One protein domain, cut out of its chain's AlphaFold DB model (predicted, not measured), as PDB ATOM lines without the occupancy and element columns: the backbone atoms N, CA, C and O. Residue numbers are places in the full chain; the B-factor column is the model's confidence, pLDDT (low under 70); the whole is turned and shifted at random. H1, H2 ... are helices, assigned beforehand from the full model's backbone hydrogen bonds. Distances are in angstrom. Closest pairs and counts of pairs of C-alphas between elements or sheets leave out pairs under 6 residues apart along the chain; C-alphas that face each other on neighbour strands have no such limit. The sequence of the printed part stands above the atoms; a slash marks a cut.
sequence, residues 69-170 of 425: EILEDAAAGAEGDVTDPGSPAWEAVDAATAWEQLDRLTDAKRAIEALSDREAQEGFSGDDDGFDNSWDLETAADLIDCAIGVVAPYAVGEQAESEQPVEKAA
ATOM      1  N   GLU A  69      11.576  -8.620  27.820       56.59
ATOM      2  CA  GLU A  69      11.349  -9.876  28.534       56.59
ATOM      3  C   GLU A  69      12.634 -10.698  28.777       56.59
ATOM      4  O   GLU A  69      12.762 -11.315  29.831       56.59
ATOM      5  N   ILE A  70      13.622 -10.680  27.870       53.50
ATOM      6  CA  ILE A  70      14.898 -11.413  28.059       53.50
ATOM      7  C   ILE A  70      15.815 -10.670  29.047       53.50
ATOM      8  O   ILE A  70      16.578 -11.283  29.796       53.50
ATOM      9  N   LEU A  71      15.722  -9.338  29.067       61.41
ATOM     10  CA  LEU A  71      16.605  -8.461  29.839       61.41
ATOM     11  C   LEU A  71      16.300  -8.498  31.344       61.41
ATOM     12  O   LEU A  71      17.218  -8.423  32.162       61.41
ATOM     13  N   GLU A  72      15.027  -8.641  31.727       64.06
ATOM     14  CA  GLU A  72      14.634  -8.689  33.141       64.06
ATOM     15  C   GLU A  72      15.072  -9.992  33.830       64.06
ATOM     16  O   GLU A  72      15.534  -9.952  34.973       64.06
ATOM     17  N   ASP A  73      15.008 -11.130  33.131       73.88
ATOM     18  CA  ASP A  73      15.391 -12.437  33.681       73.88
ATOM     19  C   ASP A  73      16.913 -12.591  33.824       73.88
ATOM     20  O   ASP A  73      17.387 -13.184  34.794       73.88
ATOM     21  N   ALA A  74      17.698 -12.022  32.905       73.31
ATOM     22  CA  ALA A  74      19.160 -12.047  32.984       73.31
ATOM     23  C   ALA A  74      19.696 -11.251  34.186       73.31
ATOM     24  O   ALA A  74      20.625 -11.686  34.869       73.31
ATOM     25  N   ALA A  75      19.073 -10.108  34.486       74.19
ATOM     26  CA  ALA A  75      19.396  -9.310  35.665       74.19
ATOM     27  C   ALA A  75      18.867  -9.935  36.971       74.19
ATOM     28  O   ALA A  75      19.340  -9.583  38.058       74.19
ATOM     29  N   ALA A  76      17.900 -10.860  36.898       75.50
ATOM     30  CA  ALA A  76      17.245 -11.478  38.048       75.50
ATOM     31  C   ALA A  76      18.181 -12.442  38.802       75.50
ATOM     32  O   ALA A  76      18.081 -13.665  38.730       75.50
ATOM     33  N   GLY A  77      19.091 -11.876  39.591       77.81
ATOM     34  CA  GLY A  77      20.042 -12.622  40.416       77.81
ATOM     35  C   GLY A  77      21.407 -11.957  40.541       77.81
ATOM     36  O   GLY A  77      22.157 -12.304  41.454       77.81
ATOM     37  N   ALA A  78      21.711 -10.989  39.676       84.44
ATOM     38  CA  ALA A  78      22.921 -10.188  39.756       84.44
ATOM     39  C   ALA A  78      22.749  -9.022  40.747       84.44
ATOM     40  O   ALA A  78      21.670  -8.444  40.886       84.44
ATOM     41  N   GLU A  79      23.813  -8.682  41.478       86.00
ATOM     42  CA  GLU A  79      23.809  -7.522  42.374       86.00
ATOM     43  C   GLU A  79      23.965  -6.221  41.568       86.00
ATOM     44  O   GLU A  79      24.753  -6.158  40.633       86.00
ATOM     45  N   GLY A  80      23.267  -5.151  41.956       87.00
ATOM     46  CA  GLY A  80      23.416  -3.830  41.332       87.00
ATOM     47  C   GLY A  80      22.162  -3.332  40.620       87.00
ATOM     48  O   GLY A  80      21.106  -3.960  40.668       87.00
ATOM     49  N   ASP A  81      22.275  -2.149  40.023       86.00
ATOM     50  CA  ASP A  81      21.218  -1.528  39.230       86.00
ATOM     51  C   ASP A  81      21.494  -1.806  37.751       86.00
ATOM     52  O   ASP A  81      22.532  -1.403  37.228       86.00
ATOM     53  N   VAL A  82      20.557  -2.465  37.071       89.94
ATOM     54  CA  VAL A  82      20.632  -2.763  35.630       89.94
ATOM     55  C   VAL A  82      20.774  -1.506  34.760       89.94
ATOM     56  O   VAL A  82      21.105  -1.598  33.588       89.94
ATOM     57  N   THR A  83      20.524  -0.318  35.315       89.81
ATOM     58  CA  THR A  83      20.691   0.974  34.635       89.81
ATOM     59  C   THR A  83      22.000   1.695  34.971       89.81
ATOM     60  O   THR A  83      22.246   2.765  34.415       89.81
ATOM     61  N   ASP A  84      22.837   1.136  35.851       90.25
ATOM     62  CA  ASP A  84      24.142   1.683  36.238       90.25
ATOM     63  C   ASP A  84      25.275   0.940  35.504       90.25
ATOM     64  O   ASP A  84      25.562  -0.212  35.849       90.25
ATOM     65  N   PRO A  85      25.919   1.558  34.492       90.19
ATOM     66  CA  PRO A  85      26.988   0.921  33.729       90.19
ATOM     67  C   PRO A  85      28.141   0.463  34.623       90.19
ATOM     68  O   PRO A  85      28.634   1.230  35.453       90.19
ATOM     69  N   GLY A  86      28.611  -0.769  34.425       86.31
ATOM     70  CA  GLY A  86      29.643  -1.368  35.273       86.31
ATOM     71  C   GLY A  86      29.113  -2.080  36.516       86.31
ATOM     72  O   GLY A  86      29.904  -2.649  37.271       86.31
ATOM     73  N   SER A  87      27.803  -2.034  36.786       88.94
ATOM     74  CA  SER A  87      27.219  -2.848  37.850       88.94
ATOM     75  C   SER A  87      27.097  -4.312  37.398       88.94
ATOM     76  O   SER A  87      26.854  -4.561  36.218       88.94
ATOM     77  N   PRO A  88      27.195  -5.304  38.301       91.12
ATOM     78  CA  PRO A  88      27.043  -6.705  37.903       91.12
ATOM     79  C   PRO A  88      25.705  -7.009  37.208       91.12
ATOM     80  O   PRO A  88      25.661  -7.856  36.324       91.12
ATOM     81  N   ALA A  89      24.623  -6.307  37.568       89.12
ATOM     82  CA  ALA A  89      23.330  -6.415  36.890       89.12
ATOM     83  C   ALA A  89      23.336  -5.844  35.461       89.12
ATOM     84  O   ALA A  89      22.666  -6.401  34.596       89.12
ATOM     85  N   TRP A  90      24.093  -4.771  35.206       91.31
ATOM     86  CA  TRP A  90      24.332  -4.260  33.853       91.31
ATOM     87  C   TRP A  90      25.117  -5.283  33.024       91.31
ATOM     88  O   TRP A  90      24.665  -5.695  31.958       91.31
ATOM     89  N   GLU A  91      26.240  -5.772  33.559       92.38
ATOM     90  CA  GLU A  91      27.090  -6.729  32.838       92.38
ATOM     91  C   GLU A  91      26.385  -8.075  32.606       92.38
ATOM     92  O   GLU A  91      26.614  -8.734  31.596       92.38
ATOM     93  N   ALA A  92      25.476  -8.487  33.499       89.88
ATOM     94  CA  ALA A  92      24.659  -9.687  33.303       89.88
ATOM     95  C   ALA A  92      23.732  -9.563  32.082       89.88
ATOM     96  O   ALA A  92      23.532 -10.534  31.348       89.88
ATOM     97  N   VAL A  93      23.185  -8.369  31.847       91.88
ATOM     98  CA  VAL A  93      22.363  -8.079  30.670       91.88
ATOM     99  C   VAL A  93      23.205  -8.067  29.396       91.88
ATOM    100  O   VAL A  93      22.801  -8.678  28.401       91.88
ATOM    101  N   ASP A  94      24.382  -7.439  29.422       92.88
ATOM    102  CA  ASP A  94      25.291  -7.419  28.270       92.88
ATOM    103  C   ASP A  94      25.778  -8.838  27.933       92.88
ATOM    104  O   ASP A  94      25.756  -9.247  26.766       92.88
ATOM    105  N   ALA A  95      26.097  -9.646  28.948       91.88
ATOM    106  CA  ALA A  95      26.444 -11.055  28.792       91.88
ATOM    107  C   ALA A  95      25.308 -11.860  28.152       91.88
ATOM    108  O   ALA A  95      25.529 -12.540  27.147       91.88
ATOM    109  N   ALA A  96      24.091 -11.770  28.693       91.81
ATOM    110  CA  ALA A  96      22.935 -12.488  28.163       91.81
ATOM    111  C   ALA A  96      22.626 -12.082  26.717       91.81
ATOM    112  O   ALA A  96      22.415 -12.945  25.864       91.81
ATOM    113  N   THR A  97      22.693 -10.784  26.418       93.12
ATOM    114  CA  THR A  97      22.503 -10.260  25.061       93.12
ATOM    115  C   THR A  97      23.562 -10.815  24.108       93.12
ATOM    116  O   THR A  97      23.244 -11.257  23.002       93.12
ATOM    117  N   ALA A  98      24.830 -10.836  24.525       93.88
ATOM    118  CA  ALA A  98      25.922 -11.363  23.715       93.88
ATOM    119  C   ALA A  98      25.786 -12.874  23.459       93.88
ATOM    120  O   ALA A  98      26.038 -13.323  22.336       93.88
ATOM    121  N   TRP A  99      25.353 -13.653  24.456       93.62
ATOM    122  CA  TRP A  99      25.043 -15.077  24.294       93.62
ATOM    123  C   TRP A  99      23.870 -15.308  23.342       93.62
ATOM    124  O   TRP A  99      23.975 -16.147  22.450       93.62
ATOM    125  N   GLU A 100      22.802 -14.519  23.446       93.88
ATOM    126  CA  GLU A 100      21.664 -14.618  22.529       93.88
ATOM    127  C   GLU A 100      22.083 -14.349  21.075       93.88
ATOM    128  O   GLU A 100      21.703 -15.080  20.157       93.88
ATOM    129  N   GLN A 101      22.910 -13.324  20.836       94.75
ATOM    130  CA  GLN A 101      23.426 -13.073  19.487       94.75
ATOM    131  C   GLN A 101      24.328 -14.212  19.000       94.75
ATOM    132  O   GLN A 101      24.314 -14.534  17.810       94.75
ATOM    133  N   LEU A 102      25.089 -14.844  19.894       95.19
ATOM    134  CA  LEU A 102      25.914 -15.996  19.550       95.19
ATOM    135  C   LEU A 102      25.065 -17.202  19.122       95.19
ATOM    136  O   LEU A 102      25.405 -17.869  18.139       95.19
ATOM    137  N   ASP A 103      23.949 -17.446  19.806       93.69
ATOM    138  CA  ASP A 103      22.992 -18.492  19.439       93.69
ATOM    139  C   ASP A 103      22.373 -18.207  18.066       93.69
ATOM    140  O   ASP A 103      22.416 -19.059  17.175       93.69
ATOM    141  N   ARG A 104      21.918 -16.967  17.827       94.62
ATOM    142  CA  ARG A 104      21.373 -16.544  16.523       94.62
ATOM    143  C   ARG A 104      22.380 -16.709  15.382       94.62
ATOM    144  O   ARG A 104      22.008 -17.159  14.300       94.62
ATOM    145  N   LEU A 105      23.651 -16.365  15.604       96.50
ATOM    146  CA  LEU A 105      24.717 -16.570  14.615       96.50
ATOM    147  C   LEU A 105      24.961 -18.059  14.351       96.50
ATOM    148  O   LEU A 105      25.123 -18.460  13.200       96.50
ATOM    149  N   THR A 106      24.948 -18.884  15.396       96.44
ATOM    150  CA  THR A 106      25.127 -20.336  15.271       96.44
ATOM    151  C   THR A 106      24.001 -20.966  14.450       96.44
ATOM    152  O   THR A 106      24.259 -21.801  13.580       96.44
ATOM    153  N   ASP A 107      22.758 -20.542  14.671       95.25
ATOM    154  CA  ASP A 107      21.610 -21.024  13.906       95.25
ATOM    155  C   ASP A 107      21.617 -20.511  12.462       95.25
ATOM    156  O   ASP A 107      21.360 -21.283  11.534       95.25
ATOM    157  N   ALA A 108      21.989 -19.245  12.244       97.12
ATOM    158  CA  ALA A 108      22.160 -18.693  10.903       97.12
ATOM    159  C   ALA A 108      23.222 -19.462  10.102       97.12
ATOM    160  O   ALA A 108      22.983 -19.799   8.943       97.12
ATOM    161  N   LYS A 109      24.357 -19.808  10.725       97.94
ATOM    162  CA  LYS A 109      25.392 -20.634  10.093       97.94
ATOM    163  C   LYS A 109      24.832 -21.979   9.635       97.94
ATOM    164  O   LYS A 109      24.964 -22.314   8.464       97.94
ATOM    165  N   ARG A 110      24.164 -22.716  10.531       96.75
ATOM    166  CA  ARG A 110      23.575 -24.030  10.209       96.75
ATOM    167  C   ARG A 110      22.590 -23.950   9.046       96.75
ATOM    168  O   ARG A 110      22.550 -24.848   8.212       96.75
ATOM    169  N   ALA A 111      21.789 -22.886   8.994       97.50
ATOM    170  CA  ALA A 111      20.853 -22.668   7.898       97.50
ATOM    171  C   ALA A 111      21.579 -22.431   6.563       97.50
ATOM    172  O   ALA A 111      21.178 -22.997   5.549       97.50
ATOM    173  N   ILE A 112      22.655 -21.637   6.558       97.75
ATOM    174  CA  ILE A 112      23.463 -21.383   5.356       97.75
ATOM    175  C   ILE A 112      24.208 -22.642   4.903       97.75
ATOM    176  O   ILE A 112      24.203 -22.933   3.712       97.75
ATOM    177  N   GLU A 113      24.790 -23.414   5.822       98.00
ATOM    178  CA  GLU A 113      25.429 -24.700   5.501       98.00
ATOM    179  C   GLU A 113      24.424 -25.666   4.855       98.00
ATOM    180  O   GLU A 113      24.704 -26.243   3.809       98.00
ATOM    181  N   ALA A 114      23.206 -25.759   5.400       97.44
ATOM    182  CA  ALA A 114      22.150 -26.584   4.817       97.44
ATOM    183  C   ALA A 114      21.713 -26.113   3.415       97.44
ATOM    184  O   ALA A 114      21.320 -26.938   2.591       97.44
ATOM    185  N   LEU A 115      21.754 -24.804   3.136       98.00
ATOM    186  CA  LEU A 115      21.522 -24.277   1.788       98.00
ATOM    187  C   LEU A 115      22.698 -24.601   0.859       98.00
ATOM    188  O   LEU A 115      22.465 -25.078  -0.245       98.00
ATOM    189  N   SER A 116      23.940 -24.421   1.317       98.12
ATOM    190  CA  SER A 116      25.141 -24.747   0.537       98.12
ATOM    191  C   SER A 116      25.161 -26.221   0.118       98.12
ATOM    192  O   SER A 116      25.399 -26.519  -1.052       98.12
ATOM    193  N   ASP A 117      24.806 -27.135   1.028       97.69
ATOM    194  CA  ASP A 117      24.693 -28.571   0.742       97.69
ATOM    195  C   ASP A 117      23.636 -28.879  -0.332       97.69
ATOM    196  O   ASP A 117      23.793 -29.821  -1.113       97.69
ATOM    197  N   ARG A 118      22.541 -28.111  -0.370       97.88
ATOM    198  CA  ARG A 118      21.481 -28.272  -1.373       97.88
ATOM    199  C   ARG A 118      21.906 -27.752  -2.740       97.88
ATOM    200  O   ARG A 118      21.735 -28.474  -3.714       97.88
ATOM    201  N   GLU A 119      22.509 -26.569  -2.806       98.12
ATOM    202  CA  GLU A 119      23.047 -26.017  -4.059       98.12
ATOM    203  C   GLU A 119      24.111 -26.955  -4.657       98.12
ATOM    204  O   GLU A 119      24.107 -27.250  -5.853       98.12
ATOM    205  N   ALA A 120      24.959 -27.557  -3.815       96.81
ATOM    206  CA  ALA A 120      25.919 -28.563  -4.265       96.81
ATOM    207  C   ALA A 120      25.234 -29.794  -4.893       96.81
ATOM    208  O   ALA A 120      25.723 -30.335  -5.887       96.81
ATOM    209  N   GLN A 121      24.098 -30.249  -4.343       97.19
ATOM    210  CA  GLN A 121      23.305 -31.352  -4.911       97.19
ATOM    211  C   GLN A 121      22.688 -30.994  -6.270       97.19
ATOM    212  O   GLN A 121      22.607 -31.857  -7.151       97.19
ATOM    213  N   GLU A 122      22.288 -29.738  -6.460       96.62
ATOM    214  CA  GLU A 122      21.811 -29.222  -7.749       96.62
ATOM    215  C   GLU A 122      22.952 -29.209  -8.778       96.62
ATOM    216  O   GLU A 122      22.784 -29.726  -9.887       96.62
ATOM    217  N   GLY A 123      24.162 -28.827  -8.355       95.75
ATOM    218  CA  GLY A 123      25.383 -28.961  -9.156       95.75
ATOM    219  C   GLY A 123      25.643 -30.395  -9.641       95.75
ATOM    220  O   GLY A 123      25.934 -30.633 -10.815       95.75
ATOM    221  N   PHE A 124      25.468 -31.400  -8.773       94.62
ATOM    222  CA  PHE A 124      25.579 -32.813  -9.174       94.62
ATOM    223  C   PHE A 124      24.469 -33.278 -10.124       94.62
ATOM    224  O   PHE A 124      24.661 -34.251 -10.858       94.62
ATOM    225  N   SER A 125      23.322 -32.601 -10.117       95.25
ATOM    226  CA  SER A 125      22.182 -32.894 -10.992       95.25
ATOM    227  C   SER A 125      22.329 -32.273 -12.387       95.25
ATOM    228  O   SER A 125      21.482 -32.505 -13.250       95.25
ATOM    229  N   GLY A 126      23.431 -31.556 -12.629       93.69
ATOM    230  CA  GLY A 126      23.760 -30.939 -13.909       93.69
ATOM    231  C   GLY A 126      23.307 -29.488 -14.033       93.69
ATOM    232  O   GLY A 126      23.265 -28.999 -15.161       93.69
ATOM    233  N   ASP A 127      22.958 -28.826 -12.924       94.69
ATOM    234  CA  ASP A 127      22.815 -27.372 -12.928       94.69
ATOM    235  C   ASP A 127      24.199 -26.716 -12.876       94.69
ATOM    236  O   ASP A 127      25.007 -27.005 -11.990       94.69
ATOM    237  N   ASP A 128      24.502 -25.876 -13.862       91.62
ATOM    238  CA  ASP A 128      25.855 -25.352 -14.063       91.62
ATOM    239  C   ASP A 128      26.241 -24.312 -12.989       91.62
ATOM    240  O   ASP A 128      27.434 -24.096 -12.772       91.62
ATOM    241  N   ASP A 129      25.273 -23.681 -12.310       95.56
ATOM    242  CA  ASP A 129      25.511 -22.665 -11.273       95.56
ATOM    243  C   ASP A 129      25.415 -23.193  -9.829       95.56
ATOM    244  O   ASP A 129      25.888 -22.521  -8.909       95.56
ATOM    245  N   GLY A 130      24.918 -24.418  -9.613       95.81
ATOM    246  CA  GLY A 130      24.742 -24.983  -8.267       95.81
ATOM    247  C   GLY A 130      26.045 -25.067  -7.458       95.81
ATOM    248  O   GLY A 130      26.066 -24.811  -6.253       95.81
ATOM    249  N   PHE A 131      27.182 -25.342  -8.110       96.25
ATOM    250  CA  PHE A 131      28.486 -25.315  -7.429       96.25
ATOM    251  C   PHE A 131      28.959 -23.896  -7.094       96.25
ATOM    252  O   PHE A 131      29.495 -23.685  -6.005       96.25
ATOM    253  N   ASP A 132      28.746 -22.930  -7.990       97.69
ATOM    254  CA  ASP A 132      29.126 -21.535  -7.749       97.69
ATOM    255  C   ASP A 132      28.300 -20.953  -6.582       97.69
ATOM    256  O   ASP A 132      28.864 -20.353  -5.663       97.69
ATOM    257  N   ASN A 133      26.988 -21.217  -6.551       97.75
ATOM    258  CA  ASN A 133      26.103 -20.823  -5.449       97.75
ATOM    259  C   ASN A 133      26.503 -21.491  -4.124       97.75
ATOM    260  O   ASN A 133      26.536 -20.834  -3.079       97.75
ATOM    261  N   SER A 134      26.841 -22.785  -4.151       98.12
ATOM    262  CA  SER A 134      27.309 -23.519  -2.970       98.12
ATOM    263  C   SER A 134      28.569 -22.890  -2.364       98.12
ATOM    264  O   SER A 134      28.613 -22.700  -1.145       98.12
ATOM    265  N   TRP A 135      29.548 -22.494  -3.186       98.19
ATOM    266  CA  TRP A 135      30.776 -21.832  -2.724       98.19
ATOM    267  C   TRP A 135      30.540 -20.419  -2.181       98.19
ATOM    268  O   TRP A 135      31.178 -20.017  -1.200       98.19
ATOM    269  N   ASP A 136      29.619 -19.660  -2.775       98.25
ATOM    270  CA  ASP A 136      29.220 -18.352  -2.245       98.25
ATOM    271  C   ASP A 136      28.557 -18.494  -0.862       98.25
ATOM    272  O   ASP A 136      28.843 -17.718   0.057       98.25
ATOM    273  N   LEU A 137      27.721 -19.520  -0.673       98.00
ATOM    274  CA  LEU A 137      27.107 -19.836   0.619       98.00
ATOM    275  C   LEU A 137      28.129 -20.354   1.643       98.00
ATOM    276  O   LEU A 137      28.067 -19.955   2.805       98.00
ATOM    277  N   GLU A 138      29.102 -21.167   1.232       98.19
ATOM    278  CA  GLU A 138      30.210 -21.603   2.099       98.19
ATOM    279  C   GLU A 138      31.026 -20.392   2.580       98.19
ATOM    280  O   GLU A 138      31.286 -20.234   3.774       98.19
ATOM    281  N   THR A 139      31.306 -19.444   1.681       98.25
ATOM    282  CA  THR A 139      31.953 -18.171   2.035       98.25
ATOM    283  C   THR A 139      31.114 -17.367   3.036       98.25
ATOM    284  O   THR A 139      31.655 -16.747   3.956       98.25
ATOM    285  N   ALA A 140      29.786 -17.359   2.893       97.88
ATOM    286  CA  ALA A 140      28.903 -16.706   3.855       97.88
ATOM    287  C   ALA A 140      28.935 -17.393   5.235       97.88
ATOM    288  O   ALA A 140      28.962 -16.697   6.253       97.88
ATOM    289  N   ALA A 141      28.994 -18.727   5.286       97.31
ATOM    290  CA  ALA A 141      29.152 -19.479   6.531       97.31
ATOM    291  C   ALA A 141      30.494 -19.165   7.223       97.31
ATOM    292  O   ALA A 141      30.512 -18.893   8.427       97.31
ATOM    293  N   ASP A 142      31.591 -19.079   6.466       96.75
ATOM    294  CA  ASP A 142      32.913 -18.683   6.976       96.75
ATOM    295  C   ASP A 142      32.915 -17.264   7.574       96.75
ATOM    296  O   ASP A 142      33.572 -16.980   8.586       96.75
ATOM    297  N   LEU A 143      32.164 -16.336   6.972       97.50
ATOM    298  CA  LEU A 143      31.994 -14.988   7.518       97.50
ATOM    299  C   LEU A 143      31.225 -15.004   8.846       97.50
ATOM    300  O   LEU A 143      31.561 -14.230   9.749       97.50
ATOM    301  N   ILE A 144      30.238 -15.890   8.998       96.94
ATOM    302  CA  ILE A 144      29.547 -16.081  10.276       96.94
ATOM    303  C   ILE A 144      30.499 -16.673  11.321       96.94
ATOM    304  O   ILE A 144      30.512 -16.187  12.451       96.94
ATOM    305  N   ASP A 145      31.368 -17.619  10.960       96.94
ATOM    306  CA  ASP A 145      32.409 -18.122  11.869       96.94
ATOM    307  C   ASP A 145      33.352 -17.012  12.349       96.94
ATOM    308  O   ASP A 145      33.715 -16.951  13.529       96.94
ATOM    309  N   CYS A 146      33.709 -16.078  11.464       94.94
ATOM    310  CA  CYS A 146      34.479 -14.899  11.850       94.94
ATOM    311  C   CYS A 146      33.722 -14.030  12.866       94.94
ATOM    312  O   CYS A 146      34.330 -13.549  13.827       94.94
ATOM    313  N   ALA A 147      32.413 -13.834  12.676       96.00
ATOM    314  CA  ALA A 147      31.567 -13.086  13.604       96.00
ATOM    315  C   ALA A 147      31.456 -13.794  14.965       96.00
ATOM    316  O   ALA A 147      31.714 -13.172  15.997       96.00
ATOM    317  N   ILE A 148      31.191 -15.103  14.976       95.31
ATOM    318  CA  ILE A 148      31.185 -15.962  16.172       95.31
ATOM    319  C   ILE A 148      32.522 -15.847  16.917       95.31
ATOM    320  O   ILE A 148      32.548 -15.639  18.129       95.31
ATOM    321  N   GLY A 149      33.649 -15.895  16.201       92.38
ATOM    322  CA  GLY A 149      34.986 -15.763  16.784       92.38
ATOM    323  C   GLY A 149      35.272 -14.403  17.442       92.38
ATOM    324  O   GLY A 149      36.191 -14.308  18.263       92.38
ATOM    325  N   VAL A 150      34.508 -13.360  17.102       94.94
ATOM    326  CA  VAL A 150      34.578 -12.025  17.720       94.94
ATOM    327  C   VAL A 150      33.589 -11.889  18.877       94.94
ATOM    328  O   VAL A 150      33.972 -11.368  19.923       94.94
ATOM    329  N   VAL A 151      32.356 -12.371  18.711       93.00
ATOM    330  CA  VAL A 151      31.281 -12.236  19.709       93.00
ATOM    331  C   VAL A 151      31.472 -13.199  20.882       93.00
ATOM    332  O   VAL A 151      31.282 -12.802  22.026       93.00
ATOM    333  N   ALA A 152      31.925 -14.436  20.654       92.81
ATOM    334  CA  ALA A 152      32.056 -15.419  21.732       92.81
ATOM    335  C   ALA A 152      33.035 -14.992  22.849       92.81
ATOM    336  O   ALA A 152      32.679 -15.101  24.021       92.81
ATOM    337  N   PRO A 153      34.251 -14.472  22.560       92.00
ATOM    338  CA  PRO A 153      35.129 -13.963  23.613       92.00
ATOM    339  C   PRO A 153      34.541 -12.770  24.369       92.00
ATOM    340  O   PRO A 153      34.857 -12.605  25.542       92.00
ATOM    341  N   TYR A 154      33.725 -11.951  23.697       92.12
ATOM    342  CA  TYR A 154      33.025 -10.828  24.309       92.12
ATOM    343  C   TYR A 154      31.960 -11.331  25.291       92.12
ATOM    344  O   TYR A 154      32.043 -11.002  26.466       92.12
ATOM    345  N   ALA A 155      31.081 -12.249  24.867       92.00
ATOM    346  CA  ALA A 155      30.060 -12.857  25.727       92.00
ATOM    347  C   ALA A 155      30.647 -13.519  26.987       92.00
ATOM    348  O   ALA A 155      30.126 -13.368  28.088       92.00
ATOM    349  N   VAL A 156      31.775 -14.225  26.845       91.25
ATOM    350  CA  VAL A 156      32.492 -14.824  27.985       91.25
ATOM    351  C   VAL A 156      33.106 -13.759  28.897       91.25
ATOM    352  O   VAL A 156      33.152 -13.956  30.109       91.25
ATOM    353  N   GLY A 157      33.610 -12.663  28.323       88.62
ATOM    354  CA  GLY A 157      34.144 -11.530  29.075       88.62
ATOM    355  C   GLY A 157      33.067 -10.890  29.943       88.62
ATOM    356  O   GLY A 157      33.233 -10.855  31.157       88.62
ATOM    357  N   GLU A 158      31.944 -10.511  29.334       90.94
ATOM    358  CA  GLU A 158      30.815  -9.892  30.037       90.94
ATOM    359  C   GLU A 158      30.235 -10.817  31.112       90.94
ATOM    360  O   GLU A 158      30.007 -10.405  32.249       90.94
ATOM    361  N   GLN A 159      30.117 -12.120  30.821       91.12
ATOM    362  CA  GLN A 159      29.697 -13.097  31.829       91.12
ATOM    363  C   GLN A 159      30.649 -13.099  33.034       91.12
ATOM    364  O   GLN A 159      30.209 -13.079  34.183       91.12
ATOM    365  N   ALA A 160      31.962 -13.091  32.790       88.06
ATOM    366  CA  ALA A 160      32.957 -13.089  33.857       88.06
ATOM    367  C   ALA A 160      32.992 -11.770  34.649       88.06
ATOM    368  O   ALA A 160      33.423 -11.772  35.805       88.06
ATOM    369  N   GLU A 161      32.589 -10.650  34.050       87.94
ATOM    370  CA  GLU A 161      32.441  -9.362  34.736       87.94
ATOM    371  C   GLU A 161      31.164  -9.335  35.588       87.94
ATOM    372  O   GLU A 161      31.231  -8.954  36.758       87.94
ATOM    373  N   SER A 162      30.058  -9.892  35.086       88.50
ATOM    374  CA  SER A 162      28.803 -10.041  35.839       88.50
ATOM    375  C   SER A 162      28.921 -10.949  37.071       88.50
ATOM    376  O   SER A 162      28.278 -10.725  38.095       88.50
ATOM    377  N   GLU A 163      29.780 -11.971  37.008       85.75
ATOM    378  CA  GLU A 163      29.987 -12.927  38.101       85.75
ATOM    379  C   GLU A 163      31.033 -12.452  39.121       85.75
ATOM    380  O   GLU A 163      31.205 -13.071  40.181       85.75
ATOM    381  N   GLN A 164      31.775 -11.378  38.823       77.31
ATOM    382  CA  GLN A 164      32.811 -10.895  39.725       77.31
ATOM    383  C   GLN A 164      32.179 -10.254  40.967       77.31
ATOM    384  O   GLN A 164      31.419  -9.293  40.864       77.31
ATOM    385  N   PRO A 165      32.524 -10.723  42.180       63.78
ATOM    386  CA  PRO A 165      32.062 -10.066  43.389       63.78
ATOM    387  C   PRO A 165      32.633  -8.647  43.429       63.78
ATOM    388  O   PRO A 165      33.842  -8.463  43.267       63.78
ATOM    389  N   VAL A 166      31.777  -7.660  43.710       58.94
ATOM    390  CA  VAL A 166      32.074  -6.212  43.658       58.94
ATOM    391  C   VAL A 166      33.336  -5.815  44.456       58.94
ATOM    392  O   VAL A 166      33.998  -4.826  44.153       58.94
ATOM    393  N   GLU A 167      33.743  -6.611  45.454       56.28
ATOM    394  CA  GLU A 167      34.957  -6.383  46.256       56.28
ATOM    395  C   GLU A 167      36.275  -6.913  45.646       56.28
ATOM    396  O   GLU A 167      37.350  -6.629  46.183       56.28
ATOM    397  N   LYS A 168      36.247  -7.698  44.559       50.91
ATOM    398  CA  LYS A 168      37.443  -8.329  43.965       50.91
ATOM    399  C   LYS A 168      37.403  -8.342  42.438       50.91
ATOM    400  O   LYS A 168      37.517  -9.405  41.830       50.91
ATOM    401  N   ALA A 169      37.336  -7.165  41.825       52.94
ATOM    402  CA  ALA A 169      37.667  -7.050  40.413       52.94
ATOM    403  C   ALA A 169      39.128  -7.497  40.200       52.94
ATOM    404  O   ALA A 169      40.063  -6.894  40.745       52.94
ATOM    405  N   ALA A 170      39.342  -8.600  39.484       53.59
ATOM    406  CA  ALA A 170      40.693  -9.048  39.163       53.59
ATOM    407  C   ALA A 170      41.316  -8.068  38.148       53.59
ATOM    408  O   ALA A 170      40.614  -7.561  37.275       53.59
TER     409      ALA A 170
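Overview. This is residues 69 to 170 of the 425 residues of an uncharacterized protein of Subtercola vilae (UniProt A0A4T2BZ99). The model is a long helical hairpin: H2 and H3 lie side by side for most of their length, joined by a tight turn at one end. At the other end the short helix H1 packs on the side of H2, and the loop from H1 to H2 and the last printed residues lie there too. The printed part has 102 residues with three named helices, H1, H2 and H3 in chain order, and no named strand; the class is all helix. The whole is extended, with a radius of gyration of the C-alphas of 19.7 A, a rod of 65 by 29 by 15 A.

Arrangement. Begin with H1, residues 69 to 75, which touches H2, residues 88 to 124. Look at the C-alphas of Ala 75 and Ala 89, their closest, 5.0 A apart. The two run opposite ways at a steep tilt of 51 degrees, and H2 touches H1 with residues 89 to 97 alone. Next, H2 touches H3, residues 130 to 162, and the two form a hairpin. Their closest C-alphas are those of Gly 123 and Gly 130, 4.1 A apart. They run opposite ways at a shallow tilt of 14 degrees. H1 and H3 are apart. Every O i to N i+4 pair is within hydrogen-bond range in H2, against 2 of 3 in H1 and 27 of 29 in H3.

Along the chain. Find C-alpha 69 at (11.349, -9.876, 28.534), where H1 begins; its seven residues span 10.8 A. From C-alpha 88 at (27.043, -6.705, 37.903), H2 runs 53.9 A to Phe 124. H3 then runs 46.7 A from Gly 130 to C-alpha 162 at (28.803, -10.041, 35.839).

Size, cuts and confidence. The C-alphas farthest apart are those of Gly 126 and Glu 167, 65.9 A. The link from H1 to H2 is long, with 12 residues, and the printed part has no cut. Confidence is low, with pLDDT under 70, at residues 69 to 72 and 165 to 170.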